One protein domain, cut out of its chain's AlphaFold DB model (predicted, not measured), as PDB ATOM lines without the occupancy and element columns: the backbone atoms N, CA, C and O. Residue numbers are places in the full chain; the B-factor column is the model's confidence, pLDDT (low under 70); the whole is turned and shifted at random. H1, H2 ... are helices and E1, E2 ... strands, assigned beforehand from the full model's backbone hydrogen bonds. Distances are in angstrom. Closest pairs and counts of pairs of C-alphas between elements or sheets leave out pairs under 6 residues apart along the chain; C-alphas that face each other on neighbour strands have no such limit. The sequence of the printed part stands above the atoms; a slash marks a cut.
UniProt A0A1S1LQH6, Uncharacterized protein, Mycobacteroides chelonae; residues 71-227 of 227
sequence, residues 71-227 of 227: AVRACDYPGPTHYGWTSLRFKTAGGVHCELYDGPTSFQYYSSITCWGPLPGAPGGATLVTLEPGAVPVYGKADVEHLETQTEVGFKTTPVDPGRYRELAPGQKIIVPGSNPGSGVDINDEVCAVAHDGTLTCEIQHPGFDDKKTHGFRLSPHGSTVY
ATOM      1  N   ALA A  71      -0.412  17.987 -40.383       93.88
ATOM      2  CA  ALA A  71       0.332  18.247 -41.609       93.88
ATOM      3  C   ALA A  71      -0.597  18.768 -42.717       93.88
ATOM      4  O   ALA A  71      -1.644  18.182 -42.997       93.88
ATOM      5  N   VAL A  72      -0.197  19.859 -43.367       95.00
ATOM      6  CA  VAL A  72      -0.847  20.358 -44.583       95.00
ATOM      7  C   VAL A  72      -0.175  19.787 -45.824       95.00
ATOM      8  O   VAL A  72       0.975  19.348 -45.798       95.00
ATOM      9  N   ARG A  73      -0.881  19.831 -46.955       91.00
ATOM     10  CA  ARG A  73      -0.288  19.489 -48.247       91.00
ATOM     11  C   ARG A  73       0.602  20.639 -48.717       91.00
ATOM     12  O   ARG A  73       0.082  21.691 -49.068       91.00
ATOM     13  N   ALA A  74       1.915  20.428 -48.783       88.81
ATOM     14  CA  ALA A  74       2.888  21.451 -49.179       88.81
ATOM     15  C   ALA A  74       2.545  22.142 -50.516       88.81
ATOM     16  O   ALA A  74       2.585  23.364 -50.615       88.81
ATOM     17  N   CYS A  75       2.074  21.385 -51.513       86.31
ATOM     18  CA  CYS A  75       1.713  21.917 -52.837       86.31
ATOM     19  C   CYS A  75       0.508  22.880 -52.846       86.31
ATOM     20  O   CYS A  75       0.200  23.473 -53.876       86.31
ATOM     21  N   ASP A  76      -0.163  23.069 -51.708       91.94
ATOM     22  CA  ASP A  76      -1.181  24.104 -51.527       91.94
ATOM     23  C   ASP A  76      -0.601  25.497 -51.208       91.94
ATOM     24  O   ASP A  76      -1.363  26.463 -51.101       91.94
ATOM     25  N   TYR A  77       0.720  25.595 -51.045       93.06
ATOM     26  CA  TYR A  77       1.453  26.787 -50.614       93.06
ATOM     27  C   TYR A  77       2.493  27.218 -51.663       93.06
ATOM     28  O   TYR A  77       3.683  27.284 -51.357       93.06
ATOM     29  N   PRO A  78       2.086  27.476 -52.922       89.12
ATOM     30  CA  PRO A  78       3.032  27.796 -53.983       89.12
ATOM     31  C   PRO A  78       3.784  29.094 -53.671       89.12
ATOM     32  O   PRO A  78       3.173  30.131 -53.401       89.12
ATOM     33  N   GLY A  79       5.110  29.030 -53.729       86.88
ATOM     34  CA  GLY A  79       5.997  30.183 -53.723       86.88
ATOM     35  C   GLY A  79       6.452  30.566 -55.135       86.88
ATOM     36  O   GLY A  79       6.071  29.930 -56.126       86.88
ATOM     37  N   PRO A  80       7.230  31.647 -55.252       80.56
ATOM     38  CA  PRO A  80       7.849  32.052 -56.503       80.56
ATOM     39  C   PRO A  80       8.921  31.077 -56.985       80.56
ATOM     40  O   PRO A  80       9.435  30.224 -56.259       80.56
ATOM     41  N   THR A  81       9.292  31.249 -58.251       77.31
ATOM     42  CA  THR A  81      10.437  30.558 -58.830       77.31
ATOM     43  C   THR A  81      11.705  31.401 -58.680       77.31
ATOM     44  O   THR A  81      11.760  32.553 -59.118       77.31
ATOM     45  N   HIS A  82      12.749  30.789 -58.127       71.88
ATOM     46  CA  HIS A  82      14.102  31.321 -58.042       71.88
ATOM     47  C   HIS A  82      15.051  30.401 -58.811       71.88
ATOM     48  O   HIS A  82      15.101  29.200 -58.564       71.88
ATOM     49  N   TYR A  83      15.782  30.949 -59.787       67.75
ATOM     50  CA  TYR A  83      16.784  30.209 -60.574       67.75
ATOM     51  C   TYR A  83      16.289  28.867 -61.157       67.75
ATOM     52  O   TYR A  83      17.047  27.907 -61.268       67.75
ATOM     53  N   GLY A  84      15.015  28.814 -61.563       65.56
ATOM     54  CA  GLY A  84      14.388  27.618 -62.134       65.56
ATOM     55  C   GLY A  84      13.762  26.654 -61.118       65.56
ATOM     56  O   GLY A  84      13.194  25.651 -61.543       65.56
ATOM     57  N   TRP A  85      13.800  26.967 -59.818       73.38
ATOM     58  CA  TRP A  85      13.256  26.145 -58.730       73.38
ATOM     59  C   TRP A  85      12.149  26.869 -57.986       73.38
ATOM     60  O   TRP A  85      12.190  28.085 -57.842       73.38
ATOM     61  N   THR A  86      11.134  26.131 -57.549       75.56
ATOM     62  CA  THR A  86       9.944  26.712 -56.917       75.56
ATOM     63  C   THR A  86      10.062  26.584 -55.411       75.56
ATOM     64  O   THR A  86      10.196  25.469 -54.915       75.56
ATOM     65  N   SER A  87       9.988  27.707 -54.702       86.88
ATOM     66  CA  SER A  87       9.860  27.696 -53.249       86.88
ATOM     67  C   SER A  87       8.414  27.470 -52.823       86.88
ATOM     68  O   SER A  87       7.483  27.455 -53.634       86.88
ATOM     69  N   LEU A  88       8.211  27.297 -51.525       91.12
ATOM     70  CA  LEU A  88       6.896  27.263 -50.907       91.12
ATOM     71  C   LEU A  88       6.748  28.479 -50.007       91.12
ATOM     72  O   LEU A  88       7.654  28.796 -49.242       91.12
ATOM     73  N   ARG A  89       5.606  29.168 -50.093       93.75
ATOM     74  CA  ARG A  89       5.330  30.353 -49.276       93.75
ATOM     75  C   ARG A  89       4.034  30.223 -48.505       93.75
ATOM     76  O   ARG A  89       2.986  29.875 -49.052       93.75
ATOM     77  N   PHE A  90       4.096  30.596 -47.236       97.00
ATOM     78  CA  PHE A  90       2.924  30.738 -46.386       97.00
ATOM     79  C   PHE A  90       2.995  32.031 -45.584       97.00
ATOM     80  O   PHE A  90       4.033  32.687 -45.492       97.00
ATOM     81  N   LYS A  91       1.867  32.389 -44.978       97.38
ATOM     82  CA  LYS A  91       1.817  33.409 -43.932       97.38
ATOM     83  C   LYS A  91       1.160  32.875 -42.668       97.38
ATOM     84  O   LYS A  91       0.373  31.936 -42.733       97.38
ATOM     85  N   THR A  92       1.456  33.472 -41.526       97.44
ATOM     86  CA  THR A  92       0.705  33.236 -40.287       97.44
ATOM     87  C   THR A  92      -0.425  34.256 -40.154       97.44
ATOM     88  O   THR A  92      -0.386  35.322 -40.776       97.44
ATOM     89  N   ALA A  93      -1.407  33.985 -39.290       94.62
ATOM     90  CA  ALA A  93      -2.455  34.955 -38.947       94.62
ATOM     91  C   ALA A  93      -1.885  36.279 -38.388       94.62
ATOM     92  O   ALA A  93      -2.486  37.339 -38.546       94.62
ATOM     93  N   GLY A  94      -0.703  36.224 -37.760       93.31
ATOM     94  CA  GLY A  94       0.026  37.392 -37.259       93.31
ATOM     95  C   GLY A  94       0.754  38.199 -38.340       93.31
ATOM     96  O   GLY A  94       1.365  39.213 -38.018       93.31
ATOM     97  N   GLY A  95       0.704  37.767 -39.604       94.62
ATOM     98  CA  GLY A  95       1.312  38.465 -40.736       94.62
ATOM     99  C   GLY A  95       2.785  38.139 -40.984       94.62
ATOM    100  O   GLY A  95       3.393  38.787 -41.828       94.62
ATOM    101  N   VAL A  96       3.370  37.154 -40.289       97.06
ATOM    102  CA  VAL A  96       4.717  36.656 -40.626       97.06
ATOM    103  C   VAL A  96       4.625  35.906 -41.946       97.06
ATOM    104  O   VAL A  96       3.809  34.996 -42.068       97.06
ATOM    105  N   HIS A  97       5.446  36.278 -42.919       97.12
ATOM    106  CA  HIS A  97       5.593  35.559 -44.181       97.12
ATOM    107  C   HIS A  97       6.788  34.626 -44.066       97.12
ATOM    108  O   HIS A  97       7.795  35.015 -43.482       97.12
ATOM    109  N   CYS A  98       6.687  33.425 -44.616       97.31
ATOM    110  CA  CYS A  98       7.785  32.474 -44.635       97.31
ATOM    111  C   CYS A  98       7.920  31.843 -46.008       97.31
ATOM    112  O   CYS A  98       6.923  31.538 -46.665       97.31
ATOM    113  N   GLU A  99       9.167  31.629 -46.398       94.44
ATOM    114  CA  GLU A  99       9.571  30.884 -47.569       94.44
ATOM    115  C   GLU A  99      10.419  29.691 -47.151       94.44
ATOM    116  O   GLU A  99      11.372  29.841 -46.387       94.44
ATOM    117  N   LEU A 100      10.040  28.529 -47.670       92.50
ATOM    118  CA  LEU A 100      10.788  27.286 -47.604       92.50
ATOM    119  C   LEU A 100      11.344  27.049 -49.003       92.50
ATOM    120  O   LEU A 100      10.581  26.860 -49.960       92.50
ATOM    121  N   TYR A 101      12.659  27.161 -49.134       87.19
ATOM    122  CA  TYR A 101      13.366  26.967 -50.388       87.19
ATOM    123  C   TYR A 101      14.251  25.742 -50.241       87.19
ATOM    124  O   TYR A 101      15.353  25.838 -49.713       87.19
ATOM    125  N   ASP A 102      13.785  24.622 -50.779       75.00
ATOM    126  CA  ASP A 102      14.645  23.496 -51.108       75.00
ATOM    127  C   ASP A 102      14.912  23.562 -52.613       75.00
ATOM    128  O   ASP A 102      13.984  23.474 -53.426       75.00
ATOM    129  N   GLY A 103      16.173  23.794 -52.994       64.88
ATOM    130  CA  GLY A 103      16.613  23.701 -54.385       64.88
ATOM    131  C   GLY A 103      16.384  22.288 -54.953       64.88
ATOM    132  O   GLY A 103      15.655  21.488 -54.381       64.88
ATOM    133  N   PRO A 104      16.986  21.905 -56.091       53.75
ATOM    134  CA  PRO A 104      16.833  20.553 -56.617       53.75
ATOM    135  C   PRO A 104      17.478  19.536 -55.670       53.75
ATOM    136  O   PRO A 104      18.638  19.162 -55.848       53.75
ATOM    137  N   THR A 105      16.716  19.085 -54.672       54.47
ATOM    138  CA  THR A 105      17.027  18.022 -53.722       54.47
ATOM    139  C   THR A 105      18.398  18.231 -53.062       54.47
ATOM    140  O   THR A 105      19.389  17.639 -53.498       54.47
ATOM    141  N   SER A 106      18.441  19.069 -52.015       53.03
ATOM    142  CA  SER A 106      19.534  19.558 -51.128       53.03
ATOM    143  C   SER A 106      20.840  18.766 -50.825       53.03
ATOM    144  O   SER A 106      21.513  19.092 -49.849       53.03
ATOM    145  N   PHE A 107      21.341  17.835 -51.646       45.84
ATOM    146  CA  PHE A 107      22.738  17.386 -51.501       45.84
ATOM    147  C   PHE A 107      23.742  18.381 -52.120       45.84
ATOM    148  O   PHE A 107      24.896  18.423 -51.708       45.84
ATOM    149  N   GLN A 108      23.330  19.191 -53.110       46.62
ATOM    150  CA  GLN A 108      24.252  20.071 -53.857       46.62
ATOM    151  C   GLN A 108      23.875  21.564 -53.897       46.62
ATOM    152  O   GLN A 108      24.747  22.372 -54.210       46.62
ATOM    153  N   TYR A 109      22.622  21.957 -53.615       56.69
ATOM    154  CA  TYR A 109      22.096  23.249 -54.103       56.69
ATOM    155  C   TYR A 109      21.305  24.110 -53.110       56.69
ATOM    156  O   TYR A 109      20.489  24.906 -53.558       56.69
ATOM    157  N   TYR A 110      21.640  24.062 -51.817       71.94
ATOM    158  CA  TYR A 110      21.109  24.974 -50.788       71.94
ATOM    159  C   TYR A 110      19.638  24.703 -50.412       71.94
ATOM    160  O   TYR A 110      18.767  24.558 -51.267       71.94
ATOM    161  N   SER A 111      19.398  24.619 -49.105       82.19
ATOM    162  CA  SER A 111      18.076  24.605 -48.475       82.19
ATOM    163  C   SER A 111      18.028  25.801 -47.523       82.19
ATOM    164  O   SER A 111      19.077  26.221 -47.023       82.19
ATOM    165  N   SER A 112      16.862  26.407 -47.321       88.94
ATOM    166  CA  SER A 112      16.728  27.525 -46.391       88.94
ATOM    167  C   SER A 112      15.284  27.785 -45.999       88.94
ATOM    168  O   SER A 112      14.378  27.725 -46.829       88.94
ATOM    169  N   ILE A 113      15.109  28.225 -44.756       94.25
ATOM    170  CA  ILE A 113      13.856  28.802 -44.277       94.25
ATOM    171  C   ILE A 113      14.088  30.283 -44.005       94.25
ATOM    172  O   ILE A 113      14.904  30.655 -43.161       94.25
ATOM    173  N   THR A 114      13.344  31.140 -44.696       96.00
ATOM    174  CA  THR A 114      13.397  32.594 -44.503       96.00
ATOM    175  C   THR A 114      12.027  33.100 -44.089       96.00
ATOM    176  O   THR A 114      11.071  32.948 -44.841       96.00
ATOM    177  N   CYS A 115      11.922  33.747 -42.928       97.75
ATOM    178  CA  CYS A 115      10.689  34.406 -42.498       97.75
ATOM    179  C   CYS A 115      10.886  35.912 -42.321       97.75
ATOM    180  O   CYS A 115      11.882  36.358 -41.753       97.75
ATOM    181  N   TRP A 116       9.915  36.702 -42.775       97.56
ATOM    182  CA  TRP A 116       9.944  38.159 -42.719       97.56
ATOM    183  C   TRP A 116       8.601  38.776 -42.328       97.56
ATOM    184  O   TRP A 116       7.574  38.104 -42.230       97.56
ATOM    185  N   GLY A 117       8.625  40.086 -42.081       95.44
ATOM    186  CA  GLY A 117       7.468  40.865 -41.648       95.44
ATOM    187  C   GLY A 117       7.483  41.125 -40.135       95.44
ATOM    188  O   GLY A 117       8.558  41.343 -39.565       95.44
ATOM    189  N   PRO A 118       6.319  41.169 -39.463       94.69
ATOM    190  CA  PRO A 118       6.228  41.410 -38.027       94.69
ATOM    191  C   PRO A 118       6.652  40.161 -37.243       94.69
ATOM    192  O   PRO A 118       5.819  39.328 -36.903       94.69
ATOM    193  N   LEU A 119       7.946  40.026 -36.940       96.44
ATOM    194  CA  LEU A 119       8.466  38.889 -36.176       96.44
ATOM    195  C   LEU A 119       8.179  39.083 -34.672       96.44
ATOM    196  O   LEU A 119       8.848  39.899 -34.026       96.44
ATOM    197  N   PRO A 120       7.196  38.374 -34.081       94.44
ATOM    198  CA  PRO A 120       6.845  38.573 -32.679       94.44
ATOM    199  C   PRO A 120       8.042  38.207 -31.801       94.44
ATOM    200  O   PRO A 120       8.747  37.257 -32.116       94.44
ATOM    201  N   GLY A 121       8.311  38.988 -30.750       93.38
ATOM    202  CA  GLY A 121       9.386  38.736 -29.775       93.38
ATOM    203  C   GLY A 121      10.821  38.746 -30.313       93.38
ATOM    204  O   GLY A 121      11.740  38.430 -29.554       93.38
ATOM    205  N   ALA A 122      11.038  39.088 -31.587       95.25
ATOM    206  CA  ALA A 122      12.370  39.153 -32.172       95.25
ATOM    207  C   ALA A 122      13.167  40.361 -31.630       95.25
ATOM    208  O   ALA A 122      12.604  41.441 -31.410       95.25
ATOM    209  N   PRO A 123      14.485  40.216 -31.408       93.62
ATOM    210  CA  PRO A 123      15.305  41.278 -30.834       93.62
ATOM    211  C   PRO A 123      15.519  42.438 -31.817       93.62
ATOM    212  O   PRO A 123      15.480  42.266 -33.034       93.62
ATOM    213  N   GLY A 124      15.780  43.644 -31.298       90.31
ATOM    214  CA  GLY A 124      16.256  44.782 -32.106       90.31
ATOM    215  C   GLY A 124      15.303  45.243 -33.222       90.31
ATOM    216  O   GLY A 124      15.735  45.852 -34.210       90.31
ATOM    217  N   GLY A 125      14.012  44.918 -33.100       90.06
ATOM    218  CA  GLY A 125      13.010  45.153 -34.138       90.06
ATOM    219  C   GLY A 125      13.312  44.406 -35.437       90.06
ATOM    220  O   GLY A 125      13.055  44.952 -36.509       90.06
ATOM    221  N   ALA A 126      13.974  43.248 -35.370       96.56
ATOM    222  CA  ALA A 126      14.255  42.422 -36.537       96.56
ATOM    223  C   ALA A 126      12.971  42.139 -37.330       96.56
ATOM    224  O   ALA A 126      11.912  41.891 -36.758       96.56
ATOM    225  N   THR A 127      13.088  42.198 -38.652       97.38
ATOM    226  CA  THR A 127      11.985  41.939 -39.592       97.38
ATOM    227  C   THR A 127      12.293  40.773 -40.520       97.38
ATOM    228  O   THR A 127      11.539  40.530 -41.454       97.38
ATOM    229  N   LEU A 128      13.408  40.081 -40.273       97.94
ATOM    230  CA  LEU A 128      13.891  38.920 -41.009       97.94
ATOM    231  C   LEU A 128      14.526  37.922 -40.034       97.94
ATOM    232  O   LEU A 128      15.233  38.335 -39.110       97.94
ATOM    233  N   VAL A 129      14.301  36.635 -40.265       97.75
ATOM    234  CA  VAL A 129      15.091  35.529 -39.724       97.75
ATOM    235  C   VAL A 129      15.369  34.542 -40.853       97.75
ATOM    236  O   VAL A 129      14.458  34.200 -41.606       97.75
ATOM    237  N   THR A 130      16.621  34.113 -40.976       96.50
ATOM    238  CA  THR A 130      17.058  33.147 -41.990       96.50
ATOM    239  C   THR A 130      17.723  31.966 -41.307       96.50
ATOM    240  O   THR A 130      18.550  32.149 -40.412       96.50
ATOM    241  N   LEU A 131      17.345  30.768 -41.732       92.69
ATOM    242  CA  LEU A 131      17.874  29.489 -41.289       92.69
ATOM    243  C   LEU A 131      18.409  28.731 -42.504       92.69
ATOM    244  O   LEU A 131      17.713  28.595 -43.506       92.69
ATOM    245  N   GLU A 132      19.631  28.223 -42.374       88.62
ATOM    246  CA  GLU A 132      20.320  27.403 -43.369       88.62
ATOM    247  C   GLU A 132      20.766  26.078 -42.720       88.62
ATOM    248  O   GLU A 132      20.996  26.038 -41.505       88.62
ATOM    249  N   PRO A 133      20.921  24.991 -43.498       81.00
ATOM    250  CA  PRO A 133      21.443  23.716 -43.029       81.00
ATOM    251  C   PRO A 133      22.737  23.858 -42.217       81.00
ATOM    252  O   PRO A 133      23.732  24.395 -42.699       81.00
ATOM    253  N   GLY A 134      22.741  23.335 -40.988       77.75
ATOM    254  CA  GLY A 134      23.936  23.281 -40.136       77.75
ATOM    255  C   GLY A 134      24.352  24.625 -39.528       77.75
ATOM    256  O   GLY A 134      25.446  24.727 -38.971       77.75
ATOM    257  N   ALA A 135      23.518  25.663 -39.647       83.12
ATOM    258  CA  ALA A 135      23.801  27.000 -39.140       83.12
ATOM    259  C   ALA A 135      22.762  27.448 -38.106       83.12
ATOM    260  O   ALA A 135      21.565  27.204 -38.248       83.12
ATOM    261  N   VAL A 136      23.217  28.185 -37.087       86.50
ATOM    262  CA  VAL A 136      22.312  28.873 -36.155       86.50
ATOM    263  C   VAL A 136      21.585  29.989 -36.915       86.50
ATOM    264  O   VAL A 136      22.266  30.807 -37.544       86.50
ATOM    265  N   PRO A 137      20.243  30.077 -36.844       92.38
ATOM    266  CA  PRO A 137      19.515  31.113 -37.558       92.38
ATOM    267  C   PRO A 137      19.928  32.531 -37.157       92.38
ATOM    268  O   PRO A 137      20.256  32.816 -36.001       92.38
ATOM    269  N   VAL A 138      19.849  33.448 -38.120       94.94
ATOM    270  CA  VAL A 138      20.294  34.838 -37.966       94.94
ATOM    271  C   VAL A 138      19.118  35.795 -38.126       94.94
ATOM    272  O   VAL A 138      18.381  35.735 -39.108       94.94
ATOM    273  N   TYR A 139      18.963  36.712 -37.168       96.62
ATOM    274  CA  TYR A 139      18.026  37.831 -37.275       96.62
ATOM    275  C   TYR A 139      18.607  38.978 -38.103       96.62
ATOM    276  O   TYR A 139      19.786  39.312 -37.987       96.62
ATOM    277  N   GLY A 140      17.750  39.656 -38.862       95.81
ATOM    278  CA  GLY A 140      18.140  40.783 -39.699       95.81
ATOM    279  C   GLY A 140      17.010  41.767 -39.984       95.81
ATOM    280  O   GLY A 140      16.003  41.852 -39.271       95.81
ATOM    281  N   LYS A 141      17.199  42.544 -41.050       96.44
ATOM    282  CA  LYS A 141      16.193  43.451 -41.604       96.44
ATOM    283  C   LYS A 141      15.826  42.964 -42.995       96.44
ATOM    284  O   LYS A 141      16.707  42.750 -43.818       96.44
ATOM    285  N   ALA A 142      14.534  42.786 -43.224       91.88
ATOM    286  CA  ALA A 142      14.013  42.400 -44.520       91.88
ATOM    287  C   ALA A 142      14.094  43.572 -45.499       91.88
ATOM    288  O   ALA A 142      13.593  44.660 -45.207       91.88
ATOM    289  N   ASP A 143      14.665  43.314 -46.670       90.94
ATOM    290  CA  ASP A 143      14.357  44.064 -47.881       90.94
ATOM    291  C   ASP A 143      13.104  43.430 -48.499       90.94
ATOM    292  O   ASP A 143      13.173  42.418 -49.198       90.94
ATOM    293  N   VAL A 144      11.937  43.966 -48.138       86.56
ATOM    294  CA  VAL A 144      10.643  43.391 -48.536       86.56
ATOM    295  C   VAL A 144      10.453  43.462 -50.049       86.56
ATOM    296  O   VAL A 144       9.920  42.520 -50.624       86.56
ATOM    297  N   GLU A 145      10.935  44.523 -50.702       84.06
ATOM    298  CA  GLU A 145      10.846  44.646 -52.160       84.06
ATOM    299  C   GLU A 145      11.638  43.537 -52.847       84.06
ATOM    300  O   GLU A 145      11.164  42.958 -53.819       84.06
ATOM    301  N   HIS A 146      12.808  43.181 -52.312       84.62
ATOM    302  CA  HIS A 146      13.568  42.047 -52.822       84.62
ATOM    303  C   HIS A 146      12.859  40.710 -52.564       84.62
ATOM    304  O   HIS A 146      12.689  39.910 -53.486       84.62
ATOM    305  N   LEU A 147      12.405  40.475 -51.329       86.81
ATOM    306  CA  LEU A 147      11.749  39.220 -50.942       86.81
ATOM    307  C   LEU A 147      10.417  39.009 -51.669       86.81
ATOM    308  O   LEU A 147      10.023  37.880 -51.938       86.81
ATOM    309  N   GLU A 148       9.715  40.067 -52.055       86.50
ATOM    310  CA  GLU A 148       8.439  39.994 -52.769       86.50
ATOM    311  C   GLU A 148       8.622  40.132 -54.284       86.50
ATOM    312  O   GLU A 148       7.796  40.714 -54.984       86.50
ATOM    313  N   THR A 149       9.695  39.539 -54.815       84.50
ATOM    314  CA  THR A 149       9.920  39.401 -56.257       84.50
ATOM    315  C   THR A 149      10.248  37.969 -56.661       84.50
ATOM    316  O   THR A 149      10.757  37.172 -55.877       84.50
ATOM    317  N   GLN A 150       9.947  37.642 -57.915       80.00
ATOM    318  CA  GLN A 150      10.306  36.381 -58.552       80.00
ATOM    319  C   GLN A 150      11.112  36.643 -59.819       80.00
ATOM    320  O   GLN A 150      10.872  37.632 -60.517       80.00
ATOM    321  N   THR A 151      12.037  35.741 -60.142       74.88
ATOM    322  CA  THR A 151      12.832  35.826 -61.373       74.88
ATOM    323  C   THR A 151      12.288  34.826 -62.380       74.88
ATOM    324  O   THR A 151      12.469  33.618 -62.247       74.88
ATOM    325  N   GLU A 152      11.620  35.338 -63.409       69.25
ATOM    326  CA  GLU A 152      11.096  34.545 -64.515       69.25
ATOM    327  C   GLU A 152      12.234  34.076 -65.439       69.25
ATOM    328  O   GLU A 152      13.321  34.665 -65.507       69.25
ATOM    329  N   VAL A 153      11.962  33.020 -66.213       63.91
ATOM    330  CA  VAL A 153      12.848  32.567 -67.294       63.91
ATOM    331  C   VAL A 153      13.132  33.744 -68.237       63.91
ATOM    332  O   VAL A 153      12.210  34.366 -68.759       63.91
ATOM    333  N   GLY A 154      14.415  34.053 -68.448       66.62
ATOM    334  CA  GLY A 154      14.846  35.252 -69.179       66.62
ATOM    335  C   GLY A 154      15.238  36.440 -68.291       66.62
ATOM    336  O   GLY A 154      15.386  37.542 -68.811       66.62
ATOM    337  N   PHE A 155      15.432  36.218 -66.983       70.69
ATOM    338  CA  PHE A 155      15.938  37.201 -66.005       70.69
ATOM    339  C   PHE A 155      15.036  38.419 -65.801       70.69
ATOM    340  O   PHE A 155      15.477  39.474 -65.347       70.69
ATOM    341  N   LYS A 156      13.755  38.278 -66.133       79.12
ATOM    342  CA  LYS A 156      12.764  39.303 -65.853       79.12
ATOM    343  C   LYS A 156      12.275  39.132 -64.423       79.12
ATOM    344  O   LYS A 156      11.741  38.086 -64.069       79.12
ATOM    345  N   THR A 157      12.421  40.177 -63.628       79.62
ATOM    346  CA  THR A 157      11.897  40.212 -62.266       79.62
ATOM    347  C   THR A 157      10.459  40.711 -62.282       79.62
ATOM    348  O   THR A 157      10.171  41.748 -62.888       79.62
ATOM    349  N   THR A 158       9.547  39.989 -61.633       84.19
ATOM    350  CA  THR A 158       8.165  40.434 -61.426       84.19
ATOM    351  C   THR A 158       7.794  40.440 -59.940       84.19
ATOM    352  O   THR A 158       8.265  39.583 -59.194       84.19
ATOM    353  N   PRO A 159       6.985  41.413 -59.479       86.00
ATOM    354  CA  PRO A 159       6.514  41.434 -58.098       86.00
ATOM    355  C   PRO A 159       5.611  40.241 -57.771       86.00
ATOM    356  O   PRO A 159       4.794  39.819 -58.593       86.00
ATOM    357  N   VAL A 160       5.726  39.749 -56.543       86.62
ATOM    358  CA  VAL A 160       4.871  38.728 -55.940       86.62
ATOM    359  C   VAL A 160       3.893  39.428 -55.001       86.62
ATOM    360  O   VAL A 160       4.290  40.251 -54.190       86.62
ATOM    361  N   ASP A 161       2.604  39.105 -55.104       86.62
ATOM    362  CA  ASP A 161       1.573  39.645 -54.212       86.62
ATOM    363  C   ASP A 161       1.506  38.817 -52.911       86.62
ATOM    364  O   ASP A 161       1.000  37.686 -52.948       86.62
ATOM    365  N   PRO A 162       1.955  39.347 -51.753       84.56
ATOM    366  CA  PRO A 162       1.920  38.616 -50.486       84.56
ATOM    367  C   PRO A 162       0.498  38.334 -49.985       84.56
ATOM    368  O   PRO A 162       0.276  37.416 -49.189       84.56
ATOM    369  N   GLY A 163      -0.507  39.062 -50.487       86.75
ATOM    370  CA  GLY A 163      -1.913  38.788 -50.210       86.75
ATOM    371  C   GLY A 163      -2.328  37.373 -50.621       86.75
ATOM    372  O   GLY A 163      -3.217  36.795 -49.992       86.75
ATOM    373  N   ARG A 164      -1.634  36.787 -51.607       87.06
ATOM    374  CA  ARG A 164      -1.893  35.442 -52.139       87.06
ATOM    375  C   ARG A 164      -1.262  34.314 -51.339       87.06
ATOM    376  O   ARG A 164      -1.616  33.163 -51.591       87.06
ATOM    377  N   TYR A 165      -0.362  34.603 -50.397       92.94
ATOM    378  CA  TYR A 165       0.193  33.546 -49.556       92.94
ATOM    379  C   TYR A 165      -0.928  32.922 -48.746       92.94
ATOM    380  O   TYR A 165      -1.699  33.614 -48.067       92.94
ATOM    381  N   ARG A 166      -1.024  31.600 -48.842       96.56
ATOM    382  CA  ARG A 166      -1.980  30.842 -48.057       96.56
ATOM    383  C   ARG A 166      -1.551  30.879 -46.596       96.56
ATOM    384  O   ARG A 166      -0.365  30.828 -46.274       96.56
ATOM    385  N   GLU A 167      -2.532  30.988 -45.712       97.62
ATOM    386  CA  GLU A 167      -2.264  30.938 -44.283       97.62
ATOM    387  C   GLU A 167      -1.911  29.508 -43.847       97.62
ATOM    388  O   GLU A 167      -2.580  28.546 -44.242       97.62
ATOM    389  N   LEU A 168      -0.859  29.367 -43.041       97.81
ATOM    390  CA  LEU A 168      -0.634  28.187 -42.212       97.81
ATOM    391  C   LEU A 168      -1.309  28.453 -40.864       97.81
ATOM    392  O   LEU A 168      -0.856  29.297 -40.087       97.81
ATOM    393  N   ALA A 169      -2.445  27.800 -40.638       97.19
ATOM    394  CA  ALA A 169      -3.310  28.098 -39.507       97.19
ATOM    395  C   ALA A 169      -2.747  27.520 -38.192       97.19
ATOM    396  O   ALA A 169      -1.962  26.567 -38.215       97.19
ATOM    397  N   PRO A 170      -3.170  28.035 -37.026       96.31
ATOM    398  CA  PRO A 170      -2.790  27.462 -35.740       96.31
ATOM    399  C   PRO A 170      -3.156  25.971 -35.620       96.31
ATOM    400  O   PRO A 170      -4.251  25.556 -36.000       96.31
ATOM    401  N   GLY A 171      -2.245  25.171 -35.067       94.94
ATOM    402  CA  GLY A 171      -2.333  23.709 -34.993       94.94
ATOM    403  C   GLY A 171      -1.856  22.983 -36.259       94.94
ATOM    404  O   GLY A 171      -1.979  21.761 -36.333       94.94
ATOM    405  N   GLN A 172      -1.322  23.697 -37.256       97.56
ATOM    406  CA  GLN A 172      -0.841  23.109 -38.508       97.56
ATOM    407  C   GLN A 172       0.683  23.133 -38.626       97.56
ATOM    408  O   GLN A 172       1.349  24.028 -38.103       97.56
ATOM    409  N   LYS A 173       1.215  22.168 -39.383       96.31
ATOM    410  CA  LYS A 173       2.602  22.145 -39.856       96.31
ATOM    411  C   LYS A 173       2.671  21.982 -41.367       96.31
ATOM    412  O   LYS A 173       1.842  21.287 -41.952       96.31
ATOM    413  N   ILE A 174       3.686  22.573 -41.978       94.19
ATOM    414  CA  ILE A 174       4.124  22.292 -43.344       94.19
ATOM    415  C   ILE A 174       5.479  21.591 -43.275       94.19
ATOM    416  O   ILE A 174       6.326  21.968 -42.467       94.19
ATOM    417  N   ILE A 175       5.646  20.549 -44.086       89.62
ATOM    418  CA  ILE A 175       6.888  19.782 -44.205       89.62
ATOM    419  C   ILE A 175       7.291  19.802 -45.674       89.62
ATOM    420  O   ILE A 175       6.455  19.539 -46.545       89.62
ATOM    421  N   VAL A 176       8.557  20.104 -45.928       85.44
ATOM    422  CA  VAL A 176       9.195  20.008 -47.238       85.44
ATOM    423  C   VAL A 176      10.266  18.936 -47.114       85.44
ATOM    424  O   VAL A 176      11.262  19.166 -46.425       85.44
ATOM    425  N   PRO A 177      10.033  17.750 -47.700       78.50
ATOM    426  CA  PRO A 177      11.032  16.694 -47.710       78.50
ATOM    427  C   PRO A 177      12.299  17.188 -48.400       78.50
ATOM    428  O   PRO A 177      12.201  17.796 -49.465       78.50
ATOM    429  N   GLY A 178      13.453  16.924 -47.797       74.75
ATOM    430  CA  GLY A 178      14.744  17.294 -48.362       74.75
ATOM    431  C   GLY A 178      15.280  16.277 -49.383       74.75
ATOM    432  O   GLY A 178      14.554  15.444 -49.931       74.75
ATOM    433  N   SER A 179      16.587  16.320 -49.671       68.69
ATOM    434  CA  SER A 179      17.213  15.413 -50.647       68.69
ATOM    435  C   SER A 179      17.265  13.973 -50.160       68.69
ATOM    436  O   SER A 179      17.539  13.729 -48.992       68.69
ATOM    437  N   ASN A 180      17.183  13.010 -51.077       65.88
ATOM    438  CA  ASN A 180      17.494  11.612 -50.788       65.88
ATOM    439  C   ASN A 180      18.794  11.205 -51.506       65.88
ATOM    440  O   ASN A 180      18.756  10.879 -52.698       65.88
ATOM    441  N   PRO A 181      19.964  11.189 -50.838       56.69
ATOM    442  CA  PRO A 181      21.253  10.907 -51.478       56.69
ATOM    443  C   PRO A 181      21.460   9.409 -51.794       56.69
ATOM    444  O   PRO A 181      22.590   8.927 -51.859       56.69
ATOM    445  N   GLY A 182      20.382   8.636 -51.969       54.97
ATOM    446  CA  GLY A 182      20.422   7.192 -52.211       54.97
ATOM    447  C   GLY A 182      20.694   6.348 -50.959       54.97
ATOM    448  O   GLY A 182      20.803   5.128 -51.062       54.97
ATOM    449  N   SER A 183      20.782   6.976 -49.780       54.31
ATOM    450  CA  SER A 183      20.915   6.324 -48.467       54.31
ATOM    451  C   SER A 183      19.574   5.861 -47.881       54.31
ATOM    452  O   SER A 183      19.564   5.152 -46.875       54.31
ATOM    453  N   GLY A 184      18.451   6.244 -48.500       57.78
ATOM    454  CA  GLY A 184      17.107   5.882 -48.052       57.78
ATOM    455  C   GLY A 184      16.561   6.734 -46.903       57.78
ATOM    456  O   GLY A 184      15.513   6.388 -46.370       57.78
ATOM    457  N   VAL A 185      17.239   7.827 -46.536       60.47
ATOM    458  CA  VAL A 185      16.779   8.811 -45.544       60.47
ATOM    459  C   VAL A 185      16.887  10.198 -46.165       60.47
ATOM    460  O   VAL A 185      17.932  10.517 -46.740       60.47
ATOM    461  N   ASP A 186      15.824  10.991 -46.053       67.44
ATOM    462  CA  ASP A 186      15.827  12.374 -46.520       67.44
ATOM    463  C   ASP A 186      16.742  13.233 -45.624       67.44
ATOM    464  O   ASP A 186      16.891  12.993 -44.420       67.44
ATOM    465  N   ILE A 187      17.442  14.186 -46.233       72.50
ATOM    466  CA  ILE A 187      18.378  15.091 -45.569       72.50
ATOM    467  C   ILE A 187      17.916  16.535 -45.744       72.50
ATOM    468  O   ILE A 187      17.567  16.932 -46.850       72.50
ATOM    469  N   ASN A 188      17.994  17.334 -44.675       79.56
ATOM    470  CA  ASN A 188      17.501  18.717 -44.633       79.56
ATOM    471  C   ASN A 188      15.986  18.817 -44.830       79.56
ATOM    472  O   ASN A 188      15.519  19.621 -45.630       79.56
ATOM    473  N   ASP A 189      15.221  18.008 -44.102       83.69
ATOM    474  CA  ASP A 189      13.778  18.190 -44.074       83.69
ATOM    475  C   ASP A 189      13.451  19.531 -43.414       83.69
ATOM    476  O   ASP A 189      13.816  19.784 -42.261       83.69
ATOM    477  N   GLU A 190      12.758  20.395 -44.144       88.44
ATOM    478  CA  GLU A 190      12.313  21.682 -43.629       88.44
ATOM    479  C   GLU A 190      10.922  21.512 -43.024       88.44
ATOM    480  O   GLU A 190       9.991  21.018 -43.666       88.44
ATOM    481  N   VAL A 191      10.751  21.944 -41.781       92.25
ATOM    482  CA  VAL A 191       9.456  21.926 -41.105       92.25
ATOM    483  C   VAL A 191       9.181  23.281 -40.489       92.25
ATOM    484  O   VAL A 191      10.032  23.862 -39.825       92.25
ATOM    485  N   CYS A 192       7.959  23.770 -40.670       96.75
ATOM    486  CA  CYS A 192       7.432  24.906 -39.928       96.75
ATOM    487  C   CYS A 192       6.065  24.556 -39.350       96.75
ATOM    488  O   CYS A 192       5.238  23.953 -40.033       96.75
ATOM    489  N   ALA A 193       5.794  24.979 -38.120       97.56
ATOM    490  CA  ALA A 193       4.507  24.781 -37.471       97.56
ATOM    491  C   ALA A 193       4.058  26.003 -36.679       97.56
ATOM    492  O   ALA A 193       4.865  26.699 -36.064       97.56
ATOM    493  N   VAL A 194       2.748  26.238 -36.684       97.38
ATOM    494  CA  VAL A 194       2.110  27.334 -35.953       97.38
ATOM    495  C   VAL A 194       1.322  26.739 -34.797       97.38
ATOM    496  O   VAL A 194       0.367  25.997 -35.007       97.38
ATOM    497  N   ALA A 195       1.708  27.053 -33.566       94.38
ATOM    498  CA  ALA A 195       0.988  26.650 -32.364       94.38
ATOM    499  C   ALA A 195      -0.324  27.424 -32.196       94.38
ATOM    500  O   ALA A 195      -0.537  28.479 -32.796       94.38
ATOM    501  N   HIS A 196      -1.221  26.899 -31.356       92.81
ATOM    502  CA  HIS A 196      -2.525  27.515 -31.076       92.81
ATOM    503  C   HIS A 196      -2.435  28.931 -30.492       92.81
ATOM    504  O   HIS A 196      -3.365  29.715 -30.657       92.81
ATOM    505  N   ASP A 197      -1.324  29.267 -29.840       89.56
ATOM    506  CA  ASP A 197      -1.040  30.601 -29.306       89.56
ATOM    507  C   ASP A 197      -0.413  31.559 -30.342       89.56
ATOM    508  O   ASP A 197      -0.093  32.702 -30.017       89.56
ATOM    509  N   GLY A 198      -0.244  31.112 -31.592       89.56
ATOM    510  CA  GLY A 198       0.373  31.877 -32.674       89.56
ATOM    511  C   GLY A 198       1.901  31.811 -32.709       89.56
ATOM    512  O   GLY A 198       2.504  32.467 -33.558       89.56
ATOM    513  N   THR A 199       2.537  31.030 -31.829       95.38
ATOM    514  CA  THR A 199       3.980  30.780 -31.887       95.38
ATOM    515  C   THR A 199       4.329  30.022 -33.169       95.38
ATOM    516  O   THR A 199       3.760  28.967 -33.439       95.38
ATOM    517  N   LEU A 200       5.274  30.543 -33.954       97.62
ATOM    518  CA  LEU A 200       5.801  29.882 -35.150       97.62
ATOM    519  C   LEU A 200       7.149  29.242 -34.819       97.62
ATOM    520  O   LEU A 200       8.067  29.946 -34.405       97.62
ATOM    521  N   THR A 201       7.286  27.943 -35.051       97.25
ATOM    522  CA  THR A 201       8.558  27.223 -34.932       97.25
ATOM    523  C   THR A 201       8.951  26.682 -36.295       97.25
ATOM    524  O   THR A 201       8.111  26.074 -36.955       97.25
ATOM    525  N   CYS A 202      10.202  26.880 -36.700       96.56
ATOM    526  CA  CYS A 202      10.744  26.329 -37.936       96.56
ATOM    527  C   CYS A 202      12.105  25.684 -37.696       96.56
ATOM    528  O   CYS A 202      12.925  26.232 -36.959       96.56
ATOM    529  N   GLU A 203      12.347  24.549 -38.340       92.50
ATOM    530  CA  GLU A 203      13.571  23.763 -38.221       92.50
ATOM    531  C   GLU A 203      13.984  23.191 -39.574       92.50
ATOM    532  O   GLU A 203      13.134  22.843 -40.394       92.50
ATOM    533  N   ILE A 204      15.295  23.042 -39.766       87.75
ATOM    534  CA  ILE A 204      15.861  22.172 -40.797       87.75
ATOM    535  C   ILE A 204      16.442  20.963 -40.071       87.75
ATOM    536  O   ILE A 204      17.412  21.078 -39.316       87.75
ATOM    537  N   GLN A 205      15.830  19.800 -40.276       82.94
ATOM    538  CA  GLN A 205      16.242  18.552 -39.653       82.94
ATOM    539  C   GLN A 205      17.146  17.770 -40.608       82.94
ATOM    540  O   GLN A 205      16.772  17.435 -41.729       82.94
ATOM    541  N   HIS A 206      18.364  17.467 -40.162       76.38
ATOM    542  CA  HIS A 206      19.320  16.694 -40.944       76.38
ATOM    543  C   HIS A 206      19.904  15.562 -40.086       76.38
ATOM    544  O   HIS A 206      20.590  15.819 -39.092       76.38
ATOM    545  N   PRO A 207      19.690  14.294 -40.467       65.50
ATOM    546  CA  PRO A 207      20.106  13.149 -39.660       65.50
ATOM    547  C   PRO A 207      21.630  12.952 -39.610       65.50
ATOM    548  O   PRO A 207      22.130  12.240 -38.741       65.50
ATOM    549  N   GLY A 208      22.374  13.560 -40.541       59.19
ATOM    550  CA  GLY A 208      23.825  13.416 -40.679       59.19
ATOM    551  C   GLY A 208      24.663  14.591 -40.167       59.19
ATOM    552  O   GLY A 208      25.837  14.642 -40.513       59.19
ATOM    553  N   PHE A 209      24.105  15.562 -39.426       61.59
ATOM    554  CA  PHE A 209      24.951  16.604 -38.828       61.59
ATOM    555  C   PHE A 209      25.792  15.986 -37.704       61.59
ATOM    556  O   PHE A 209      25.265  15.288 -36.836       61.59
ATOM    557  N   ASP A 210      27.105  16.232 -37.733       52.94
ATOM    558  CA  ASP A 210      28.090  15.630 -36.819       52.94
ATOM    559  C   ASP A 210      27.819  15.951 -35.339       52.94
ATOM    560  O   ASP A 210      28.238  15.209 -34.447       52.94
ATOM    561  N   ASP A 211      27.091  17.033 -35.057       56.66
ATOM    562  CA  ASP A 211      26.698  17.431 -33.707       56.66
ATOM    563  C   ASP A 211      25.316  16.905 -33.277       56.66
ATOM    564  O   ASP A 211      24.949  17.055 -32.109       56.66
ATOM    565  N   LYS A 212      24.580  16.251 -34.190       59.47
ATOM    566  CA  LYS A 212      23.190  15.790 -34.023       59.47
ATOM    567  C   LYS A 212      22.238  16.888 -33.543       59.47
ATOM    568  O   LYS A 212      21.230  16.575 -32.903       59.47
ATOM    569  N   LYS A 213      22.563  18.161 -33.774       63.19
ATOM    570  CA  LYS A 213      21.716  19.266 -33.337       63.19
ATOM    571  C   LYS A 213      20.744  19.625 -34.438       63.19
ATOM    572  O   LYS A 213      21.094  19.726 -35.610       63.19
ATOM    573  N   THR A 214      19.506  19.825 -34.025       69.88
ATOM    574  CA  THR A 214      18.517  20.483 -34.859       69.88
ATOM    575  C   THR A 214      18.759  21.980 -34.797       69.88
ATOM    576  O   THR A 214      18.900  22.521 -33.698       69.88
ATOM    577  N   HIS A 215      18.784  22.627 -35.959       83.56
ATOM    578  CA  HIS A 215      18.862  24.077 -36.051       83.56
ATOM    579  C   HIS A 215      17.506  24.647 -36.413       83.56
ATOM    580  O   HIS A 215      16.814  24.143 -37.304       83.56
ATOM    581  N   GLY A 216      17.114  25.687 -35.694       92.06
ATOM    582  CA  GLY A 216      15.755  26.169 -35.743       92.06
ATOM    583  C   GLY A 216      15.553  27.492 -35.046       92.06
ATOM    584  O   GLY A 216      16.410  28.018 -34.338       92.06
ATOM    585  N   PHE A 217      14.372  28.048 -35.244       95.19
ATOM    586  CA  PHE A 217      13.941  29.224 -34.519       95.19
ATOM    587  C   PHE A 217      12.495  29.086 -34.079       95.19
ATOM    588  O   PHE A 217      11.682  28.390 -34.685       95.19
ATOM    589  N   ARG A 218      12.171  29.822 -33.020       95.81
ATOM    590  CA  ARG A 218      10.820  29.980 -32.502       95.81
ATOM    591  C   ARG A 218      10.510  31.460 -32.373       95.81
ATOM    592  O   ARG A 218      11.196  32.164 -31.632       95.81
ATOM    593  N   LEU A 219       9.472  31.908 -33.068       96.81
ATOM    594  CA  LEU A 219       8.936  33.259 -33.000       96.81
ATOM    595  C   LEU A 219       7.699  33.280 -32.105       96.81
ATOM    596  O   LEU A 219       6.693  32.654 -32.431       96.81
ATOM    597  N   SER A 220       7.757  34.005 -30.989       93.81
ATOM    598  CA  SER A 220       6.660  34.085 -30.021       93.81
ATOM    599  C   SER A 220       6.532  35.495 -29.443       93.81
ATOM    600  O   SER A 220       7.550  36.142 -29.196       93.81
ATOM    601  N   PRO A 221       5.316  35.983 -29.133       88.19
ATOM    602  CA  PRO A 221       5.132  37.263 -28.443       88.19
ATOM    603  C   PRO A 221       5.859  37.350 -27.093       88.19
ATOM    604  O   PRO A 221       6.176  38.446 -26.635       88.19
ATOM    605  N   HIS A 222       6.140  36.206 -26.462       88.44
ATOM    606  CA  HIS A 222       6.824  36.116 -25.168       88.44
ATOM    607  C   HIS A 222       8.354  36.113 -25.267       88.44
ATOM    608  O   HIS A 222       9.036  36.034 -24.244       88.44
ATOM    609  N   GLY A 223       8.891  36.224 -26.480       88.69
ATOM    610  CA  GLY A 223      10.320  36.223 -26.752       88.69
ATOM    611  C   GLY A 223      10.691  35.129 -27.740       88.69
ATOM    612  O   GLY A 223      10.226  33.990 -27.643       88.69
ATOM    613  N   SER A 224      11.553  35.497 -28.679       92.81
ATOM    614  CA  SER A 224      11.946  34.629 -29.782       92.81
ATOM    615  C   SER A 224      13.362  34.123 -29.618       92.81
ATOM    616  O   SER A 224      14.239  34.810 -29.095       92.81
ATOM    617  N   THR A 225      13.582  32.893 -30.060       93.00
ATOM    618  CA  THR A 225      14.823  32.153 -29.832       93.00
ATOM    619  C   THR A 225      15.291  31.503 -31.120       93.00
ATOM    620  O   THR A 225      14.466  31.030 -31.895       93.00
ATOM    621  N   VAL A 226      16.603  31.458 -31.313       91.75
ATOM    622  CA  VAL A 226      17.287  30.662 -32.342       91.75
ATOM    623  C   VAL A 226      18.102  29.583 -31.631       91.75
ATOM    624  O   VAL A 226      18.545  29.821 -30.501       91.75
ATOM    625  N   TYR A 227      18.261  28.415 -32.241       87.94
ATOM    626  CA  TYR A 227      18.989  27.272 -31.691       87.94
ATOM    627  C   TYR A 227      19.630  26.434 -32.798       87.94
ATOM    628  O   TYR A 227      19.166  26.533 -33.954       87.94
TER     629      TYR A 227
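AT A GLANCE: This is residues 71 to 227 of the 227 residues of an uncharacterized protein of Mycobacteroides chelonae (UniProt A0A1S1LQH6). Two antiparallel sheets stand partly face to face as a sandwich: E3, E4 and E5 of a strongly twisted, curled sheet of six strands cover a flatter sheet of four. A small hairpin, E7 and E8, lies by the E1 edge of the larger sheet, with the short helix H1 just before it. The printed part has 157 residues, with one named helix and twelve named strands in the order E1 to E6, H1, E7 to E12; the class is mostly strand, with under half of the residues in named elements. Both large sheets, E1 E2 E3 E4 E5 E6 and E9 E10 E11 E12, are meanders, each strand the antiparallel neighbour of the one before. The whole is compact, with a radius of gyration of the C-alphas of 15.0 A, and spans 41 by 40 by 28 A.

HOW THE PARTS SIT: E1, residues 78 to 82, and E2, residues 85 to 91, form a hairpin, with N 79 and O 87 2.8 A apart, within hydrogen-bond range. E3, residues 97 to 102, is antiparallel to E2, with N 88 and O 100 at 2.9 A. E4, residues 111 to 116, follows at 172 degrees to E3, with N 99 and O 114 at 2.8 A. E5, residues 128 to 131, is the antiparallel neighbour of E4, with N 131 and O 113 at 2.8 A, and E6, residues 138 to 140, the antiparallel neighbour of E5 with N 138 and O 130 at 2.9 A, is an edge strand of this sheet, as is E1. H1, residues 144 to 147, only grazes this sheet and is too short for an O i to N i+4 pair. E7, residues 149 to 152, and E8, residues 156 to 159, form a hairpin, with N 152 and O 156 at 2.8 A; the closest C-alphas of E1 and E7, Pro 80 and Gln 150, are 5.4 A apart. E9, residues 172 to 176, and E10, residues 189 to 194, pair with N 174 and O 192 at 2.8 A. E11, residues 200 to 205, adds N 191 and O 203 at 2.9 A, and E12, residues 215 to 219, N 219 and O 200 at 2.8 A. Between the large sheets, the closest C-alphas of E5 and E12, Leu 131 and Gly 216, are 6.8 A apart.

IN THESE COORDINATES: E1 begins at C-alpha 78, (3.032, 27.796, -53.983). E2 is 20.1 A long, E4 16.8 A and E10 16.9 A. E12 ends at C-alpha 219, (8.936, 33.259, -33.000).

THE WHOLE: The C-alphas farthest apart, Gly 154 and His 222, are 44.7 A apart. The printed part has no cut; the links E4 to E5, E8 to E9 and E9 to E10 are long. The pLDDT is under 70 at residues 83 to 84, 103 to 109, 152 to 154, 179 to 186 and 207 to 214.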